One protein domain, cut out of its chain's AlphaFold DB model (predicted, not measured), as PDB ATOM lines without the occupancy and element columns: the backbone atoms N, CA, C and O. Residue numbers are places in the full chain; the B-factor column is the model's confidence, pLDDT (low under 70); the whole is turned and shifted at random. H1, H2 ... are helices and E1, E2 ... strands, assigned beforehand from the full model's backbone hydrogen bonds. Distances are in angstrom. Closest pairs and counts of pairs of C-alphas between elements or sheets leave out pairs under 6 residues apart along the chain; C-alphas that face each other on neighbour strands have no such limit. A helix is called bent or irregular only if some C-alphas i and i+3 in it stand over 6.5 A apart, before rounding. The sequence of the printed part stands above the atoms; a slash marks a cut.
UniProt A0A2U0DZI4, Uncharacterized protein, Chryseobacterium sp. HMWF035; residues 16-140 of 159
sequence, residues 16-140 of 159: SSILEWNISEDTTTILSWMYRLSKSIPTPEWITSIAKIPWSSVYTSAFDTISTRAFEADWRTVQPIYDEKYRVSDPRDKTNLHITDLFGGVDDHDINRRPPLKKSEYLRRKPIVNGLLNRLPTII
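AT A GLANCE: This is residues 16 to 140 of the 159 residues of an uncharacterized protein of Chryseobacterium sp. HMWF035 (UniProt A0A2U0DZI4). A small three-stranded sheet, E1, E3 and E2, has the short helix H4 over it, and H3 packs on H4. The two long helices, H2 and H5, reach from there toward the far end, where H1 meets H5; the long unnamed stretch 102 to 118 runs between H2 and H5. The printed part has 125 residues with six named helices and three named strands, in the order H1 H2 H3 E1 H4 E2 E3 H5 H6. The sheet's order is E1 E3 E2, parallel throughout, and the class is mixed, helices and strands. The whole is compact, with a radius of gyration of the C-alphas of 14.9 A and spans of 43 by 32 by 20 A.

HOW THE PARTS SIT: H1, residues 16 to 20, only just touches residues 119 to 122 of H5, residues 119 to 133, with 3 pairs of C-alphas within 8 A; the closest are those of Leu 19 and Lys 119, 5.5 A apart. H2, residues 27 to 40, is close to but not clearly touching H4, residues 66 to 71; the closest C-alphas are those of Ser 38 and Ile 66, 6.5 A apart. H3, residues 45 to 51, touches H4 at a steep tilt of 50 degrees, the same way; the closest C-alphas are those of Ala 51 and Phe 71, 4.9 A apart. E1, residues 57 to 60, and E3, residues 96 to 101, are parallel neighbours, with N 58 and O 98 3.0 A apart, within hydrogen-bond range. H4 is on the sheet at a height of 8.9 A, over E3, and runs along the strands at 18 degrees to E3 on the local plane. E2, residues 77 to 81, is the parallel neighbour of E3, with N 81 and O 99 2.8 A apart, within hydrogen-bond range. E1, H4 and E2 form a split strand-helix-strand unit, two parallel strands joined through a helix with E3 between them in the sheet; its crossover is right-handed. H5 only grazes the sheet, with residues 129 to 133. H6, residues 136 to 139, is not on the sheet and meets H5 only through their link. Each O i to N i+4 pair is within hydrogen-bond range in H2, H3 and H4, against 9 of 11 in H5 and 0 of 1 in H1, where 2 of 2 O i to N i+3 pairs are; H6 is too short for an i+4 pair.

IN THESE COORDINATES: H1 begins at C-alpha 16 (-1.766, -8.020, -5.810). H2 is 20.0 A long from first to last C-alpha, E2 13.1 A and E3 15.3 A. H5 is 20.5 A long and only just irregular: C-alphas 124 and 127 are 6.8 A apart. H6 ends at C-alpha 139 (-25.823, -9.396, -18.317).

THE WHOLE: The two C-alphas farthest apart, those of Ser 24 and Trp 75, are 42.9 A apart. The printed part has no cut. The links from E2 to E3, 14 residues, and from E3 to H5, 17 residues, are long. The mean pLDDT of the printed part is 90.6, and residue 24 is under 70.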
ATOM      1  N   SER A  16      -2.261  -6.793  -6.440       77.88
ATOM      2  CA  SER A  16      -1.766  -8.020  -5.810       77.88
ATOM      3  C   SER A  16      -0.480  -7.849  -5.001       77.88
ATOM      4  O   SER A  16      -0.235  -8.671  -4.121       77.88
ATOM      5  N   SER A  17       0.303  -6.789  -5.227       80.75
ATOM      6  CA  SER A  17       1.516  -6.509  -4.449       80.75
ATOM      7  C   SER A  17       1.217  -6.285  -2.961       80.75
ATOM      8  O   SER A  17       2.075  -6.551  -2.124       80.75
ATOM      9  N   ILE A  18      -0.018  -5.894  -2.601       81.69
ATOM     10  CA  ILE A  18      -0.425  -5.767  -1.193       81.69
ATOM     11  C   ILE A  18      -0.383  -7.101  -0.439       81.69
ATOM     12  O   ILE A  18      -0.186  -7.126   0.770       81.69
ATOM     13  N   LEU A  19      -0.535  -8.226  -1.146       81.38
ATOM     14  CA  LEU A  19      -0.569  -9.558  -0.538       81.38
ATOM     15  C   LEU A  19       0.798  -9.991   0.006       81.38
ATOM     16  O   LEU A  19       0.870 -10.958   0.767       81.38
ATOM     17  N   GLU A  20       1.864  -9.309  -0.413       80.69
ATOM     18  CA  GLU A  20       3.243  -9.538   0.019       80.69
ATOM     19  C   GLU A  20       3.633  -8.644   1.200       80.69
ATOM     20  O   GLU A  20       4.698  -8.820   1.794       80.69
ATOM     21  N   TRP A  21       2.779  -7.683   1.564       78.88
ATOM     22  CA  TRP A  21       3.064  -6.769   2.655       78.88
ATOM     23  C   TRP A  21       3.006  -7.518   3.984       78.88
ATOM     24  O   TRP A  21       2.001  -8.137   4.340       78.88
ATOM     25  N   ASN A  22       4.092  -7.428   4.752       71.38
ATOM     26  CA  ASN A  22       4.095  -7.891   6.131       71.38
ATOM     27  C   ASN A  22       3.387  -6.850   7.004       71.38
ATOM     28  O   ASN A  22       4.002  -5.966   7.596       71.38
ATOM     29  N   ILE A  23       2.063  -6.931   6.991       70.94
ATOM     30  CA  ILE A  23       1.166  -6.057   7.730       70.94
ATOM     31  C   ILE A  23       1.242  -6.414   9.221       70.94
ATOM     32  O   ILE A  23       0.667  -7.412   9.662       70.94
ATOM     33  N   SER A  24       1.962  -5.599   9.993       69.50
ATOM     34  CA  SER A  24       1.976  -5.646  11.463       69.50
ATOM     35  C   SER A  24       0.912  -4.748  12.104       69.50
ATOM     36  O   SER A  24       0.623  -4.897  13.289       69.50
ATOM     37  N   GLU A  25       0.347  -3.812  11.337       73.62
ATOM     38  CA  GLU A  25      -0.689  -2.875  11.780       73.62
ATOM     39  C   GLU A  25      -2.097  -3.493  11.754       73.62
ATOM     40  O   GLU A  25      -2.363  -4.486  11.072       73.62
ATOM     41  N   ASP A  26      -3.020  -2.870  12.494       86.44
ATOM     42  CA  ASP A  26      -4.428  -3.261  12.491       86.44
ATOM     43  C   ASP A  26      -5.072  -3.078  11.104       86.44
ATOM     44  O   ASP A  26      -4.850  -2.086  10.403       86.44
ATOM     45  N   THR A  27      -5.938  -4.025  10.731       87.56
ATOM     46  CA  THR A  27      -6.623  -4.057   9.426       87.56
ATOM     47  C   THR A  27      -7.420  -2.779   9.162       87.56
ATOM     48  O   THR A  27      -7.410  -2.261   8.046       87.56
ATOM     49  N   THR A  28      -8.073  -2.229  10.187       89.62
ATOM     50  CA  THR A  28      -8.893  -1.016  10.067       89.62
ATOM     51  C   THR A  28      -8.040   0.195   9.709       89.62
ATOM     52  O   THR A  28      -8.436   1.015   8.878       89.62
ATOM     53  N   THR A  29      -6.847   0.290  10.304       90.50
ATOM     54  CA  THR A  29      -5.904   1.394  10.074       90.50
ATOM     55  C   THR A  29      -5.429   1.405   8.627       90.50
ATOM     56  O   THR A  29      -5.442   2.454   7.977       90.50
ATOM     57  N   ILE A  30      -5.101   0.229   8.093       90.25
ATOM     58  CA  ILE A  30      -4.631   0.073   6.714       90.25
ATOM     59  C   ILE A  30      -5.735   0.393   5.721       90.25
ATOM     60  O   ILE A  30      -5.514   1.200   4.823       90.25
ATOM     61  N   LEU A  31      -6.934  -0.166   5.901       92.31
ATOM     62  CA  LEU A  31      -8.071   0.129   5.025       92.31
ATOM     63  C   LEU A  31      -8.408   1.620   5.045       92.31
ATOM     64  O   LEU A  31      -8.588   2.222   3.992       92.31
ATOM     65  N   SER A  32      -8.381   2.248   6.223       93.25
ATOM     66  CA  SER A  32      -8.590   3.694   6.355       93.25
ATOM     67  C   SER A  32      -7.519   4.500   5.617       93.25
ATOM     68  O   SER A  32      -7.820   5.514   4.986       93.25
ATOM     69  N   TRP A  33      -6.255   4.075   5.686       92.12
ATOM     70  CA  TRP A  33      -5.170   4.695   4.929       92.12
ATOM     71  C   TRP A  33      -5.355   4.518   3.415       92.12
ATOM     72  O   TRP A  33      -5.298   5.512   2.693       92.12
ATOM     73  N   MET A  34      -5.660   3.304   2.944       92.69
ATOM     74  CA  MET A  34      -5.918   3.008   1.529       92.69
ATOM     75  C   MET A  34      -7.116   3.795   0.993       92.69
ATOM     76  O   MET A  34      -7.046   4.365  -0.094       92.69
ATOM     77  N   TYR A  35      -8.197   3.881   1.768       95.06
ATOM     78  CA  TYR A  35      -9.373   4.674   1.436       95.06
ATOM     79  C   TYR A  35      -9.005   6.146   1.239       95.06
ATOM     80  O   TYR A  35      -9.282   6.709   0.177       95.06
ATOM     81  N   ARG A  36      -8.301   6.755   2.205       94.94
ATOM     82  CA  ARG A  36      -7.836   8.150   2.104       94.94
ATOM     83  C   ARG A  36      -6.917   8.367   0.905       94.94
ATOM     84  O   ARG A  36      -7.103   9.339   0.175       94.94
ATOM     85  N   LEU A  37      -5.970   7.457   0.680       91.31
ATOM     86  CA  LEU A  37      -5.080   7.508  -0.477       91.31
ATOM     87  C   LEU A  37      -5.892   7.476  -1.777       91.31
ATOM     88  O   LEU A  37      -5.737   8.362  -2.612       91.31
ATOM     89  N   SER A  38      -6.828   6.532  -1.910       92.31
ATOM     90  CA  SER A  38      -7.668   6.414  -3.105       92.31
ATOM     91  C   SER A  38      -8.492   7.674  -3.375       92.31
ATOM     92  O   SER A  38      -8.601   8.092  -4.522       92.31
ATOM     93  N   LYS A  39      -9.019   8.324  -2.328       93.12
ATOM     94  CA  LYS A  39      -9.770   9.583  -2.446       93.12
ATOM     95  C   LYS A  39      -8.882  10.756  -2.857       93.12
ATOM     96  O   LYS A  39      -9.355  11.630  -3.579       93.12
ATOM     97  N   SER A  40      -7.621  10.767  -2.424       92.62
ATOM     98  CA  SER A  40      -6.649  11.807  -2.787       92.62
ATOM     99  C   SER A  40      -6.188  11.725  -4.244       92.62
ATOM    100  O   SER A  40      -5.790  12.738  -4.815       92.62
ATOM    101  N   ILE A  41      -6.275  10.542  -4.862       90.56
ATOM    102  CA  ILE A  41      -5.945  10.362  -6.275       90.56
ATOM    103  C   ILE A  41      -7.090  10.949  -7.118       90.56
ATOM    104  O   ILE A  41      -8.251  10.546  -6.940       90.56
ATOM    105  N   PRO A  42      -6.806  11.902  -8.023       90.38
ATOM    106  CA  PRO A  42      -7.816  12.445  -8.918       90.38
ATOM    107  C   PRO A  42      -8.264  11.382  -9.919       90.38
ATOM    108  O   PRO A  42      -7.484  10.527 -10.340       90.38
ATOM    109  N   THR A  43      -9.524  11.457 -10.328       90.50
ATOM    110  CA  THR A  43     -10.056  10.590 -11.373       90.50
ATOM    111  C   THR A  43      -9.385  10.916 -12.713       90.50
ATOM    112  O   THR A  43      -9.449  12.068 -13.145       90.50
ATOM    113  N   PRO A  44      -8.754   9.945 -13.398       88.75
ATOM    114  CA  PRO A  44      -8.165  10.188 -14.712       88.75
ATOM    115  C   PRO A  44      -9.186  10.678 -15.758       88.75
ATOM    116  O   PRO A  44     -10.361  10.305 -15.751       88.75
ATOM    117  N   GLU A  45      -8.741  11.492 -16.716       88.94
ATOM    118  CA  GLU A  45      -9.627  12.038 -17.758       88.94
ATOM    119  C   GLU A  45     -10.234  10.941 -18.647       88.94
ATOM    120  O   GLU A  45     -11.409  10.992 -19.021       88.94
ATOM    121  N   TRP A  46      -9.449   9.910 -18.956       88.62
ATOM    122  CA  TRP A  46      -9.892   8.812 -19.806       88.62
ATOM    123  C   TRP A  46     -11.030   8.012 -19.151       88.62
ATOM    124  O   TRP A  46     -12.028   7.733 -19.819       88.62
ATOM    125  N   ILE A  47     -10.953   7.726 -17.839       89.88
ATOM    126  CA  ILE A  47     -12.022   7.000 -17.133       89.88
ATOM    127  C   ILE A  47     -13.277   7.881 -17.016       89.88
ATOM    128  O   ILE A  47     -14.400   7.413 -17.177       89.88
ATOM    129  N   THR A  48     -13.088   9.193 -16.847       91.06
ATOM    130  CA  THR A  48     -14.182  10.177 -16.859       91.06
ATOM    131  C   THR A  48     -14.886  10.212 -18.218       91.06
ATOM    132  O   THR A  48     -16.106  10.351 -18.301       91.06
ATOM    133  N   SER A  49     -14.134  10.064 -19.309       92.06
ATOM    134  CA  SER A  49     -14.681  10.057 -20.666       92.06
ATOM    135  C   SER A  49     -15.518   8.809 -20.937       92.06
ATOM    136  O   SER A  49     -16.633   8.930 -21.446       92.06
ATOM    137  N   ILE A  50     -15.038   7.624 -20.545       92.25
ATOM    138  CA  ILE A  50     -15.810   6.384 -20.708       92.25
ATOM    139  C   ILE A  50     -17.030   6.350 -19.781       92.25
ATOM    140  O   ILE A  50     -18.076   5.849 -20.184       92.25
ATOM    141  N   ALA A  51     -16.951   6.925 -18.578       93.38
ATOM    142  CA  ALA A  51     -18.041   6.911 -17.605       93.38
ATOM    143  C   ALA A  51     -19.322   7.614 -18.091       93.38
ATOM    144  O   ALA A  51     -20.423   7.240 -17.675       93.38
ATOM    145  N   LYS A  52     -19.198   8.572 -19.023       93.69
ATOM    146  CA  LYS A  52     -20.326   9.290 -19.648       93.69
ATOM    147  C   LYS A  52     -21.243   8.383 -20.474       93.69
ATOM    148  O   LYS A  52     -22.406   8.720 -20.686       93.69
ATOM    149  N   ILE A  53     -20.747   7.241 -20.945       93.56
ATOM    150  CA  ILE A  53     -21.538   6.269 -21.707       93.56
ATOM    151  C   ILE A  53     -22.546   5.597 -20.757       93.56
ATOM    152  O   ILE A  53     -22.177   5.291 -19.624       93.56
ATOM    153  N   PRO A  54     -23.805   5.344 -21.167       93.31
ATOM    154  CA  PRO A  54     -24.823   4.678 -20.348       93.31
ATOM    155  C   PRO A  54     -24.581   3.166 -20.230       93.31
ATOM    156  O   PRO A  54     -25.312   2.354 -20.808       93.31
ATOM    157  N   TRP A  55     -23.536   2.798 -19.490       93.44
ATOM    158  CA  TRP A  55     -23.198   1.414 -19.171       93.44
ATOM    159  C   TRP A  55     -24.328   0.735 -18.402       93.44
ATOM    160  O   TRP A  55     -24.973   1.350 -17.560       93.44
ATOM    161  N   SER A  56     -24.556  -0.545 -18.689       91.38
ATOM    162  CA  SER A  56     -25.506  -1.378 -17.944       91.38
ATOM    163  C   SER A  56     -24.877  -2.027 -16.711       91.38
ATOM    164  O   SER A  56     -25.580  -2.370 -15.770       91.38
ATOM    165  N   SER A  57     -23.562  -2.257 -16.732       93.00
ATOM    166  CA  SER A  57     -22.799  -2.819 -15.617       93.00
ATOM    167  C   SER A  57     -21.306  -2.590 -15.847       93.00
ATOM    168  O   SER A  57     -20.861  -2.537 -16.996       93.00
ATOM    169  N   VAL A  58     -20.544  -2.474 -14.763       94.44
ATOM    170  CA  VAL A  58     -19.077  -2.405 -14.771       94.44
ATOM    171  C   VAL A  58     -18.541  -3.502 -13.863       94.44
ATOM    172  O   VAL A  58     -19.126  -3.806 -12.829       94.44
ATOM    173  N   TYR A  59     -17.423  -4.104 -14.249       94.62
ATOM    174  CA  TYR A  59     -16.694  -5.072 -13.442       94.62
ATOM    175  C   TYR A  59     -15.279  -4.558 -13.259       94.62
ATOM    176  O   TYR A  59     -14.655  -4.132 -14.230       94.62
ATOM    177  N   THR A  60     -14.765  -4.616 -12.036       93.31
ATOM    178  CA  THR A  60     -13.413  -4.149 -11.749       93.31
ATOM    179  C   THR A  60     -12.696  -5.076 -10.780       93.31
ATOM    180  O   THR A  60     -13.282  -5.645  -9.858       93.31
ATOM    181  N   SER A  61     -11.404  -5.274 -11.030       92.25
ATOM    182  CA  SER A  61     -10.482  -5.912 -10.092       92.25
ATOM    183  C   SER A  61      -9.828  -4.905  -9.147       92.25
ATOM    184  O   SER A  61      -9.173  -5.320  -8.190       92.25
ATOM    185  N   ALA A  62      -9.991  -3.607  -9.416       91.00
ATOM    186  CA  ALA A  62      -9.554  -2.560  -8.518       91.00
ATOM    187  C   ALA A  62     -10.385  -2.589  -7.235       91.00
ATOM    188  O   ALA A  62     -11.565  -2.925  -7.258       91.00
ATOM    189  N   PHE A  63      -9.753  -2.224  -6.126       92.19
ATOM    190  CA  PHE A  63     -10.431  -2.042  -4.844       92.19
ATOM    191  C   PHE A  63     -10.353  -0.595  -4.346       92.19
ATOM    192  O   PHE A  63     -10.700  -0.319  -3.202       92.19
ATOM    193  N   ASP A  64      -9.863   0.329  -5.177       91.94
ATOM    194  CA  ASP A  64      -9.874   1.768  -4.914       91.94
ATOM    195  C   ASP A  64     -11.265   2.393  -5.122       91.94
ATOM    196  O   ASP A  64     -12.180   1.775  -5.655       91.94
ATOM    197  N   THR A  65     -11.411   3.663  -4.736       93.19
ATOM    198  CA  THR A  65     -12.657   4.425  -4.936       93.19
ATOM    199  C   THR A  65     -12.674   5.269  -6.218       93.19
ATOM    200  O   THR A  65     -13.584   6.075  -6.408       93.19
ATOM    201  N   ILE A  66     -11.660   5.174  -7.082       92.38
ATOM    202  CA  ILE A  66     -11.549   5.947  -8.329       92.38
ATOM    203  C   ILE A  66     -12.647   5.517  -9.295       92.38
ATOM    204  O   ILE A  66     -13.349   6.379  -9.813       92.38
ATOM    205  N   SER A  67     -12.835   4.208  -9.490       90.25
ATOM    206  CA  SER A  67     -13.873   3.689 -10.392       90.25
ATOM    207  C   SER A  67     -15.265   4.126  -9.934       90.25
ATOM    208  O   SER A  67     -15.970   4.797 -10.676       90.25
ATOM    209  N   THR A  68     -15.634   3.857  -8.681       91.31
ATOM    210  CA  THR A  68     -16.939   4.250  -8.124       91.31
ATOM    211  C   THR A  68     -17.213   5.742  -8.313       91.31
ATOM    212  O   THR A  68     -18.248   6.102  -8.863       91.31
ATOM    213  N   ARG A  69     -16.247   6.611  -7.979       93.06
ATOM    214  CA  ARG A  69     -16.380   8.066  -8.170       93.06
ATOM    215  C   ARG A  69     -16.471   8.483  -9.635       93.06
ATOM    216  O   ARG A  69     -17.187   9.421  -9.951       93.06
ATOM    217  N   ALA A  70     -15.710   7.844 -10.524       93.88
ATOM    218  CA  ALA A  70     -15.686   8.204 -11.940       93.88
ATOM    219  C   ALA A  70     -17.041   7.980 -12.614       93.88
ATOM    220  O   ALA A  70     -17.402   8.721 -13.523       93.88
ATOM    221  N   PHE A  71     -17.755   6.938 -12.187       95.38
ATOM    222  CA  PHE A  71     -19.008   6.509 -12.792       95.38
ATOM    223  C   PHE A  71     -20.256   7.147 -12.172       95.38
ATOM    224  O   PHE A  71     -21.331   6.965 -12.738       95.38
ATOM    225  N   GLU A  72     -20.139   7.897 -11.073       94.31
ATOM    226  CA  GLU A  72     -21.223   8.724 -10.530       94.31
ATOM    227  C   GLU A  72     -21.509   9.933 -11.438       94.31
ATOM    228  O   GLU A  72     -20.599  10.541 -12.003       94.31
ATOM    229  N   ALA A  73     -22.787  10.290 -11.587       94.12
ATOM    230  CA  ALA A  73     -23.221  11.466 -12.343       94.12
ATOM    231  C   ALA A  73     -24.586  11.966 -11.847       94.12
ATOM    232  O   ALA A  73     -25.329  11.219 -11.217       94.12
ATOM    233  N   ASP A  74     -24.987  13.183 -12.220       94.62
ATOM    234  CA  ASP A  74     -26.289  13.757 -11.816       94.62
ATOM    235  C   ASP A  74     -27.501  12.893 -12.217       94.62
ATOM    236  O   ASP A  74     -28.565  12.958 -11.607       94.62
ATOM    237  N   TRP A  75     -27.343  12.073 -13.256       94.62
ATOM    238  CA  TRP A  75     -28.369  11.180 -13.791       94.62
ATOM    239  C   TRP A  75     -28.147   9.704 -13.425       94.62
ATOM    240  O   TRP A  75     -28.913   8.846 -13.872       94.62
ATOM    241  N   ARG A  76     -27.088   9.388 -12.665       95.38
ATOM    242  CA  ARG A  76     -26.692   8.014 -12.349       95.38
ATOM    243  C   ARG A  76     -26.116   7.879 -10.941       95.38
ATOM    244  O   ARG A  76     -25.074   8.450 -10.624       95.38
ATOM    245  N   THR A  77     -26.716   6.993 -10.159       94.94
ATOM    246  CA  THR A  77     -26.145   6.478  -8.916       94.94
ATOM    247  C   THR A  77     -25.329   5.219  -9.178       94.94
ATOM    248  O   THR A  77     -25.639   4.431 -10.074       94.94
ATOM    249  N   VAL A  78     -24.287   5.016  -8.379       94.81
ATOM    250  CA  VAL A  78     -23.461   3.812  -8.426       94.81
ATOM    251  C   VAL A  78     -23.791   2.921  -7.236       94.81
ATOM    252  O   VAL A  78     -23.797   3.373  -6.093       94.81
ATOM    253  N   GLN A  79     -24.025   1.640  -7.509       93.38
ATOM    254  CA  GLN A  79     -24.221   0.617  -6.496       93.38
ATOM    255  C   GLN A  79     -23.109  -0.440  -6.590       93.38
ATOM    256  O   GLN A  79     -23.086  -1.217  -7.553       93.38
ATOM    257  N   PRO A  80     -22.203  -0.518  -5.601       93.81
ATOM    258  CA  PRO A  80     -21.162  -1.532  -5.592       93.81
ATOM    259  C   PRO A  80     -21.714  -2.911  -5.200       93.81
ATOM    260  O   PRO A  80     -22.582  -3.041  -4.330       93.81
ATOM    261  N   ILE A  81     -21.207  -3.958  -5.851       94.00
ATOM    262  CA  ILE A  81     -21.605  -5.356  -5.676       94.00
ATOM    263  C   ILE A  81     -20.378  -6.193  -5.319       94.00
ATOM    264  O   ILE A  81     -19.479  -6.381  -6.135       94.00
ATOM    265  N   TYR A  82     -20.393  -6.769  -4.117       93.38
ATOM    266  CA  TYR A  82     -19.276  -7.559  -3.587       93.38
ATOM    267  C   TYR A  82     -19.568  -9.058  -3.463       93.38
ATOM    268  O   TYR A  82     -18.638  -9.835  -3.253       93.38
ATOM    269  N   ASP A  83     -20.839  -9.467  -3.534       91.00
ATOM    270  CA  ASP A  83     -21.285 -10.826  -3.203       91.00
ATOM    271  C   ASP A  83     -22.054 -11.470  -4.367       91.00
ATOM    272  O   ASP A  83     -23.018 -10.920  -4.909       91.00
ATOM    273  N   GLU A  84     -21.651 -12.689  -4.723       88.25
ATOM    274  CA  GLU A  84     -22.291 -13.547  -5.722       88.25
ATOM    275  C   GLU A  84     -23.702 -14.024  -5.336       88.25
ATOM    276  O   GLU A  84     -24.421 -14.579  -6.176       88.25
ATOM    277  N   LYS A  85     -24.131 -13.809  -4.092       88.31
ATOM    278  CA  LYS A  85     -25.497 -14.084  -3.633       88.31
ATOM    279  C   LYS A  85     -26.425 -12.895  -3.828       88.31
ATOM    280  O   LYS A  85     -27.633 -13.095  -3.945       88.31
ATOM    281  N   TYR A  86     -25.887 -11.677  -3.915       87.75
ATOM    282  CA  TYR A  86     -26.701 -10.480  -4.101       87.75
ATOM    283  C   TYR A  86     -27.404 -10.520  -5.460       87.75
ATOM    284  O   TYR A  86     -26.745 -10.576  -6.504       87.75
ATOM    285  N   ARG A  87     -28.738 -10.514  -5.459       83.12
ATOM    286  CA  ARG A  87     -29.548 -10.494  -6.679       83.12
ATOM    287  C   ARG A  87     -29.958  -9.064  -6.973       83.12
ATOM    288  O   ARG A  87     -30.734  -8.470  -6.236       83.12
ATOM    289  N   VAL A  88     -29.420  -8.542  -8.065       82.31
ATOM    290  CA  VAL A  88     -29.837  -7.258  -8.607       82.31
ATOM    291  C   VAL A  88     -31.260  -7.384  -9.161       82.31
ATOM    292  O   VAL A  88     -31.544  -8.352  -9.869       82.31
ATOM    293  N   SER A  89     -32.132  -6.423  -8.851       81.56
ATOM    294  CA  SER A  89     -33.503  -6.359  -9.374       81.56
ATOM    295  C   SER A  89     -33.530  -6.129 -10.889       81.56
ATOM    296  O   SER A  89     -34.134  -6.920 -11.609       81.56
ATOM    297  N   ASP A  90     -32.824  -5.100 -11.369       87.00
ATOM    298  CA  ASP A  90     -32.555  -4.860 -12.789       87.00
ATOM    299  C   ASP A  90     -31.035  -4.788 -13.051       87.00
ATOM    300  O   ASP A  90     -30.402  -3.755 -12.822       87.00
ATOM    301  N   PRO A  91     -30.404  -5.880 -13.525       83.62
ATOM    302  CA  PRO A  91     -28.963  -5.932 -13.776       83.62
ATOM    303  C   PRO A  91     -28.508  -5.060 -14.951       83.62
ATOM    304  O   PRO A  91     -27.315  -5.046 -15.252       83.62
ATOM    305  N   ARG A  92     -29.430  -4.385 -15.652       85.50
ATOM    306  CA  ARG A  92     -29.119  -3.501 -16.779       85.50
ATOM    307  C   ARG A  92     -29.608  -2.071 -16.571       85.50
ATOM    308  O   ARG A  92     -29.668  -1.314 -17.543       85.50
ATOM    309  N   ASP A  93     -29.911  -1.708 -15.329       89.81
ATOM    310  CA  ASP A  93     -30.255  -0.343 -14.963       89.81
ATOM    311  C   ASP A  93     -29.055   0.592 -15.198       89.81
ATOM    312  O   ASP A  93     -27.965   0.419 -14.657       89.81
ATOM    313  N   LYS A  94     -29.261   1.580 -16.071       90.50
ATOM    314  CA  LYS A  94     -28.252   2.580 -16.454       90.50
ATOM    315  C   LYS A  94     -28.231   3.781 -15.509       90.50
ATOM    316  O   LYS A  94     -27.288   4.570 -15.556       90.50
ATOM    317  N   THR A  95     -29.300   3.946 -14.730       93.44
ATOM    318  CA  THR A  95     -29.479   5.012 -13.741       93.44
ATOM    319  C   THR A  95     -29.019   4.554 -12.366       93.44
ATOM    320  O   THR A  95     -28.364   5.325 -11.678       93.44
ATOM    321  N   ASN A  96     -29.248   3.289 -12.009       94.25
ATOM    322  CA  ASN A  96     -28.599   2.637 -10.878       94.25
ATOM    323  C   ASN A  96     -27.542   1.646 -11.379       94.25
ATOM    324  O   ASN A  96     -27.796   0.452 -11.542       94.25
ATOM    325  N   LEU A  97     -26.352   2.164 -11.678       95.19
ATOM    326  CA  LEU A  97     -25.279   1.376 -12.267       95.19
ATOM    327  C   LEU A  97     -24.650   0.447 -11.232       95.19
ATOM    328  O   LEU A  97     -24.037   0.888 -10.261       95.19
ATOM    329  N   HIS A  98     -24.696  -0.846 -11.525       94.50
ATOM    330  CA  HIS A  98     -24.018  -1.858 -10.731       94.50
ATOM    331  C   HIS A  98     -22.544  -1.965 -11.120       94.50
ATOM    332  O   HIS A  98     -22.218  -2.380 -12.242       94.50
ATOM    333  N   ILE A  99     -21.664  -1.647 -10.171       94.69
ATOM    334  CA  ILE A  99     -20.225  -1.890 -10.283       94.69
ATOM    335  C   ILE A  99     -19.889  -3.123  -9.451       94.69
ATOM    336  O   ILE A  99     -20.119  -3.158  -8.251       94.69
ATOM    337  N   THR A 100     -19.390  -4.169 -10.095       95.25
ATOM    338  CA  THR A 100     -19.000  -5.407  -9.424       95.25
ATOM    339  C   THR A 100     -17.521  -5.359  -9.064       95.25
ATOM    340  O   THR A 100     -16.661  -5.541  -9.931       95.25
ATOM    341  N   ASP A 101     -17.243  -5.161  -7.779       95.44
ATOM    342  CA  ASP A 101     -15.898  -5.118  -7.214       95.44
ATOM    343  C   ASP A 101     -15.447  -6.540  -6.877       95.44
ATOM    344  O   ASP A 101     -15.728  -7.105  -5.809       95.44
ATOM    345  N   LEU A 102     -14.743  -7.155  -7.828       95.31
ATOM    346  CA  LEU A 102     -14.384  -8.572  -7.784       95.31
ATOM    347  C   LEU A 102     -13.660  -8.926  -6.483       95.31
ATOM    348  O   LEU A 102     -13.959  -9.937  -5.841       95.31
ATOM    349  N   PHE A 103     -12.755  -8.059  -6.041       94.69
ATOM    350  CA  PHE A 103     -11.959  -8.280  -4.841       94.69
ATOM    351  C   PHE A 103     -12.421  -7.480  -3.627       94.69
ATOM    352  O   PHE A 103     -11.809  -7.641  -2.583       94.69
ATOM    353  N   GLY A 104     -13.516  -6.723  -3.713       94.69
ATOM    354  CA  GLY A 104     -13.966  -5.847  -2.631       94.69
ATOM    355  C   GLY A 104     -13.545  -4.389  -2.820       94.69
ATOM    356  O   GLY A 104     -12.828  -4.079  -3.766       94.69
ATOM    357  N   GLY A 105     -13.973  -3.515  -1.912       94.56
ATOM    358  CA  GLY A 105     -13.672  -2.081  -1.912       94.56
ATOM    359  C   GLY A 105     -13.041  -1.618  -0.598       94.56
ATOM    360  O   GLY A 105     -13.343  -2.142   0.474       94.56
ATOM    361  N   VAL A 106     -12.113  -0.658  -0.666       94.62
ATOM    362  CA  VAL A 106     -11.444  -0.078   0.524       94.62
ATOM    363  C   VAL A 106     -12.373   0.771   1.396       94.62
ATOM    364  O   VAL A 106     -11.967   1.224   2.463       94.62
ATOM    365  N   ASP A 107     -13.590   1.027   0.933       91.69
ATOM    366  CA  ASP A 107     -14.649   1.765   1.610       91.69
ATOM    367  C   ASP A 107     -15.494   0.908   2.568       91.69
ATOM    368  O   ASP A 107     -16.318   1.458   3.298       91.69
ATOM    369  N   ASP A 108     -15.256  -0.407   2.622       90.50
ATOM    370  CA  ASP A 108     -15.895  -1.335   3.559       90.50
ATOM    371  C   ASP A 108     -14.853  -2.014   4.476       90.50
ATOM    372  O   ASP A 108     -13.682  -2.199   4.129       90.50
ATOM    373  N   HIS A 109     -15.285  -2.403   5.674       89.56
ATOM    374  CA  HIS A 109     -14.476  -3.095   6.676       89.56
ATOM    375  C   HIS A 109     -14.896  -4.559   6.883       89.56
ATOM    376  O   HIS A 109     -14.132  -5.330   7.475       89.56
ATOM    377  N   ASP A 110     -16.065  -4.978   6.384       91.56
ATOM    378  CA  ASP A 110     -16.499  -6.376   6.414       91.56
ATOM    379  C   ASP A 110     -15.522  -7.236   5.606       91.56
ATOM    380  O   ASP A 110     -15.241  -6.959   4.443       91.56
ATOM    381  N   ILE A 111     -15.033  -8.327   6.202       89.75
ATOM    382  CA  ILE A 111     -14.103  -9.284   5.587       89.75
ATOM    383  C   ILE A 111     -14.576  -9.847   4.235       89.75
ATOM    384  O   ILE A 111     -13.754 -10.309   3.442       89.75
ATOM    385  N   ASN A 112     -15.884  -9.832   3.975       89.19
ATOM    386  CA  ASN A 112     -16.490 -10.291   2.727       89.19
ATOM    387  C   ASN A 112     -16.703  -9.172   1.700       89.19
ATOM    388  O   ASN A 112     -17.159  -9.454   0.593       89.19
ATOM    389  N   ARG A 113     -16.412  -7.917   2.038       92.81
ATOM    390  CA  ARG A 113     -16.630  -6.750   1.168       92.81
ATOM    391  C   ARG A 113     -15.382  -5.898   0.992       92.81
ATOM    392  O   ARG A 113     -15.233  -5.273  -0.048       92.81
ATOM    393  N   ARG A 114     -14.462  -5.941   1.952       93.94
ATOM    394  CA  ARG A 114     -13.145  -5.315   1.869       93.94
ATOM    395  C   ARG A 114     -12.184  -6.095   0.960       93.94
ATOM    396  O   ARG A 114     -12.368  -7.305   0.777       93.94
ATOM    397  N   PRO A 115     -11.098  -5.464   0.476       94.19
ATOM    398  CA  PRO A 115     -10.041  -6.160  -0.241       94.19
ATOM    399  C   PRO A 115      -9.342  -7.242   0.592       94.19
ATOM    400  O   PRO A 115      -9.206  -7.103   1.818       94.19
ATOM    401  N   PRO A 116      -8.838  -8.309  -0.056       93.31
ATOM    402  CA  PRO A 116      -7.963  -9.264   0.599       93.31
ATOM    403  C   PRO A 116      -6.623  -8.596   0.916       93.31
ATOM    404  O   PRO A 116      -5.931  -8.115   0.024       93.31
ATOM    405  N   LEU A 117      -6.231  -8.621   2.188       91.12
ATOM    406  CA  LEU A 117      -4.944  -8.079   2.643       91.12
ATOM    407  C   LEU A 117      -3.888  -9.176   2.814       91.12
ATOM    408  O   LEU A 117      -2.717  -8.898   3.044       91.12
ATOM    409  N   LYS A 118      -4.304 -10.444   2.731       89.56
ATOM    410  CA  LYS A 118      -3.443 -11.620   2.891       89.56
ATOM    411  C   LYS A 118      -3.706 -12.624   1.783       89.56
ATOM    412  O   LYS A 118      -4.836 -12.778   1.315       89.56
ATOM    413  N   LYS A 119      -2.684 -13.409   1.435       89.94
ATOM    414  CA  LYS A 119      -2.790 -14.475   0.424       89.94
ATOM    415  C   LYS A 119      -3.912 -15.479   0.720       89.94
ATOM    416  O   LYS A 119      -4.598 -15.913  -0.199       89.94
ATOM    417  N   SER A 120      -4.133 -15.828   1.988       90.88
ATOM    418  CA  SER A 120      -5.225 -16.723   2.393       90.88
ATOM    419  C   SER A 120      -6.610 -16.128   2.117       90.88
ATOM    420  O   SER A 120      -7.491 -16.828   1.622       90.88
ATOM    421  N   GLU A 121      -6.798 -14.832   2.373       92.44
ATOM    422  CA  GLU A 121      -8.042 -14.113   2.072       92.44
ATOM    423  C   GLU A 121      -8.274 -14.017   0.565       92.44
ATOM    424  O   GLU A 121      -9.382 -14.259   0.097       92.44
ATOM    425  N   TYR A 122      -7.215 -13.746  -0.201       92.88
ATOM    426  CA  TYR A 122      -7.265 -13.727  -1.660       92.88
ATOM    427  C   TYR A 122      -7.701 -15.082  -2.235       92.88
ATOM    428  O   TYR A 122      -8.594 -15.148  -3.079       92.88
ATOM    429  N   LEU A 123      -7.128 -16.184  -1.738       93.62
ATOM    430  CA  LEU A 123      -7.528 -17.533  -2.150       93.62
ATOM    431  C   LEU A 123      -8.980 -17.843  -1.772       93.62
ATOM    432  O   LEU A 123      -9.700 -18.423  -2.582       93.62
ATOM    433  N   ARG A 124      -9.438 -17.403  -0.592       93.25
ATOM    434  CA  ARG A 124     -10.843 -17.533  -0.173       93.25
ATOM    435  C   ARG A 124     -11.794 -16.696  -1.035       93.25
ATOM    436  O   ARG A 124     -12.941 -17.086  -1.214       93.25
ATOM    437  N   ARG A 125     -11.329 -15.569  -1.581       94.31
ATOM    438  CA  ARG A 125     -12.115 -14.671  -2.441       94.31
ATOM    439  C   ARG A 125     -12.293 -15.209  -3.864       94.31
ATOM    440  O   ARG A 125     -13.309 -14.921  -4.487       94.31
ATOM    441  N   LYS A 126     -11.355 -16.012  -4.379       94.69
ATOM    442  CA  LYS A 126     -11.396 -16.525  -5.765       94.69
ATOM    443  C   LYS A 126     -12.701 -17.237  -6.164       94.69
ATOM    444  O   LYS A 126     -13.200 -16.933  -7.244       94.69
ATOM    445  N   PRO A 127     -13.282 -18.149  -5.360       95.19
ATOM    446  CA  PRO A 127     -14.565 -18.759  -5.708       95.19
ATOM    447  C   PRO A 127     -15.685 -17.726  -5.893       95.19
ATOM    448  O   PRO A 127     -16.420 -17.818  -6.869       95.19
ATOM    449  N   ILE A 128     -15.735 -16.702  -5.031       94.81
ATOM    450  CA  ILE A 128     -16.723 -15.609  -5.098       94.81
ATOM    451  C   ILE A 128     -16.535 -14.789  -6.380       94.81
ATOM    452  O   ILE A 128     -17.492 -14.487  -7.086       94.81
ATOM    453  N   VAL A 129     -15.283 -14.462  -6.717       95.56
ATOM    454  CA  VAL A 129     -14.929 -13.781  -7.975       95.56
ATOM    455  C   VAL A 129     -15.436 -14.576  -9.175       95.56
ATOM    456  O   VAL A 129     -16.053 -14.010 -10.074       95.56
ATOM    457  N   ASN A 130     -15.224 -15.894  -9.178       95.94
ATOM    458  CA  ASN A 130     -15.700 -16.754 -10.257       95.94
ATOM    459  C   ASN A 130     -17.232 -16.739 -10.353       95.94
ATOM    460  O   ASN A 130     -17.764 -16.626 -11.454       95.94
ATOM    461  N   GLY A 131     -17.957 -16.800  -9.232       94.75
ATOM    462  CA  GLY A 131     -19.419 -16.718  -9.247       94.75
ATOM    463  C   GLY A 131     -19.953 -15.359  -9.705       94.75
ATOM    464  O   GLY A 131     -20.947 -15.309 -10.431       94.75
ATOM    465  N   LEU A 132     -19.269 -14.259  -9.370       94.25
ATOM    466  CA  LEU A 132     -19.570 -12.926  -9.899       94.25
ATOM    467  C   LEU A 132     -19.354 -12.851 -11.420       94.25
ATOM    468  O   LEU A 132     -20.228 -12.358 -12.136       94.25
ATOM    469  N   LEU A 133     -18.229 -13.369 -11.921       93.88
ATOM    470  CA  LEU A 133     -17.899 -13.386 -13.353       93.88
ATOM    471  C   LEU A 133     -18.818 -14.309 -14.161       93.88
ATOM    472  O   LEU A 133     -19.185 -13.978 -15.287       93.88
ATOM    473  N   ASN A 134     -19.283 -15.412 -13.572       92.69
ATOM    474  CA  ASN A 134     -20.246 -16.322 -14.199       92.69
ATOM    475  C   ASN A 134     -21.608 -15.666 -14.491       92.69
ATOM    476  O   ASN A 134     -22.429 -16.242 -15.202       92.69
ATOM    477  N   ARG A 135     -21.860 -14.450 -13.985       89.69
ATOM    478  CA  ARG A 135     -23.046 -13.650 -14.327       89.69
ATOM    479  C   ARG A 135     -22.907 -12.917 -15.658       89.69
ATOM    480  O   ARG A 135     -23.933 -12.564 -16.235       89.69
ATOM    481  N   LEU A 136     -21.690 -12.705 -16.166       89.44
ATOM    482  CA  LEU A 136     -21.450 -11.931 -17.391       89.44
ATOM    483  C   LEU A 136     -22.324 -12.380 -18.574       89.44
ATOM    484  O   LEU A 136     -22.961 -11.509 -19.167       89.44
ATOM    485  N   PRO A 137     -22.482 -13.688 -18.876       88.06
ATOM    486  CA  PRO A 137     -23.342 -14.129 -19.977       88.06
ATOM    487  C   PRO A 137     -24.816 -13.742 -19.810       88.06
ATOM    488  O   PRO A 137     -25.531 -13.586 -20.792       88.06
ATOM    489  N   THR A 138     -25.292 -13.581 -18.572       83.69
ATOM    490  CA  THR A 138     -26.675 -13.154 -18.306       83.69
ATOM    491  C   THR A 138     -26.852 -11.645 -18.464       83.69
ATOM    492  O   THR A 138     -27.924 -11.184 -18.848       83.69
ATOM    493  N   ILE A 139     -25.802 -10.861 -18.209       86.12
ATOM    494  CA  ILE A 139     -25.823  -9.396 -18.317       86.12
ATOM    495  C   ILE A 139     -25.648  -8.979 -19.777       86.12
ATOM    496  O   ILE A 139     -26.428  -8.169 -20.288       86.12
ATOM    497  N   ILE A 140     -24.675  -9.584 -20.460       87.12
ATOM    498  CA  ILE A 140     -24.373  -9.359 -21.871       87.12
ATOM    499  C   ILE A 140     -25.480 -10.017 -22.700       87.12
ATOM    500  O   ILE A 140     -25.511 -11.227 -22.894       87.12
TER     501      ILE A 140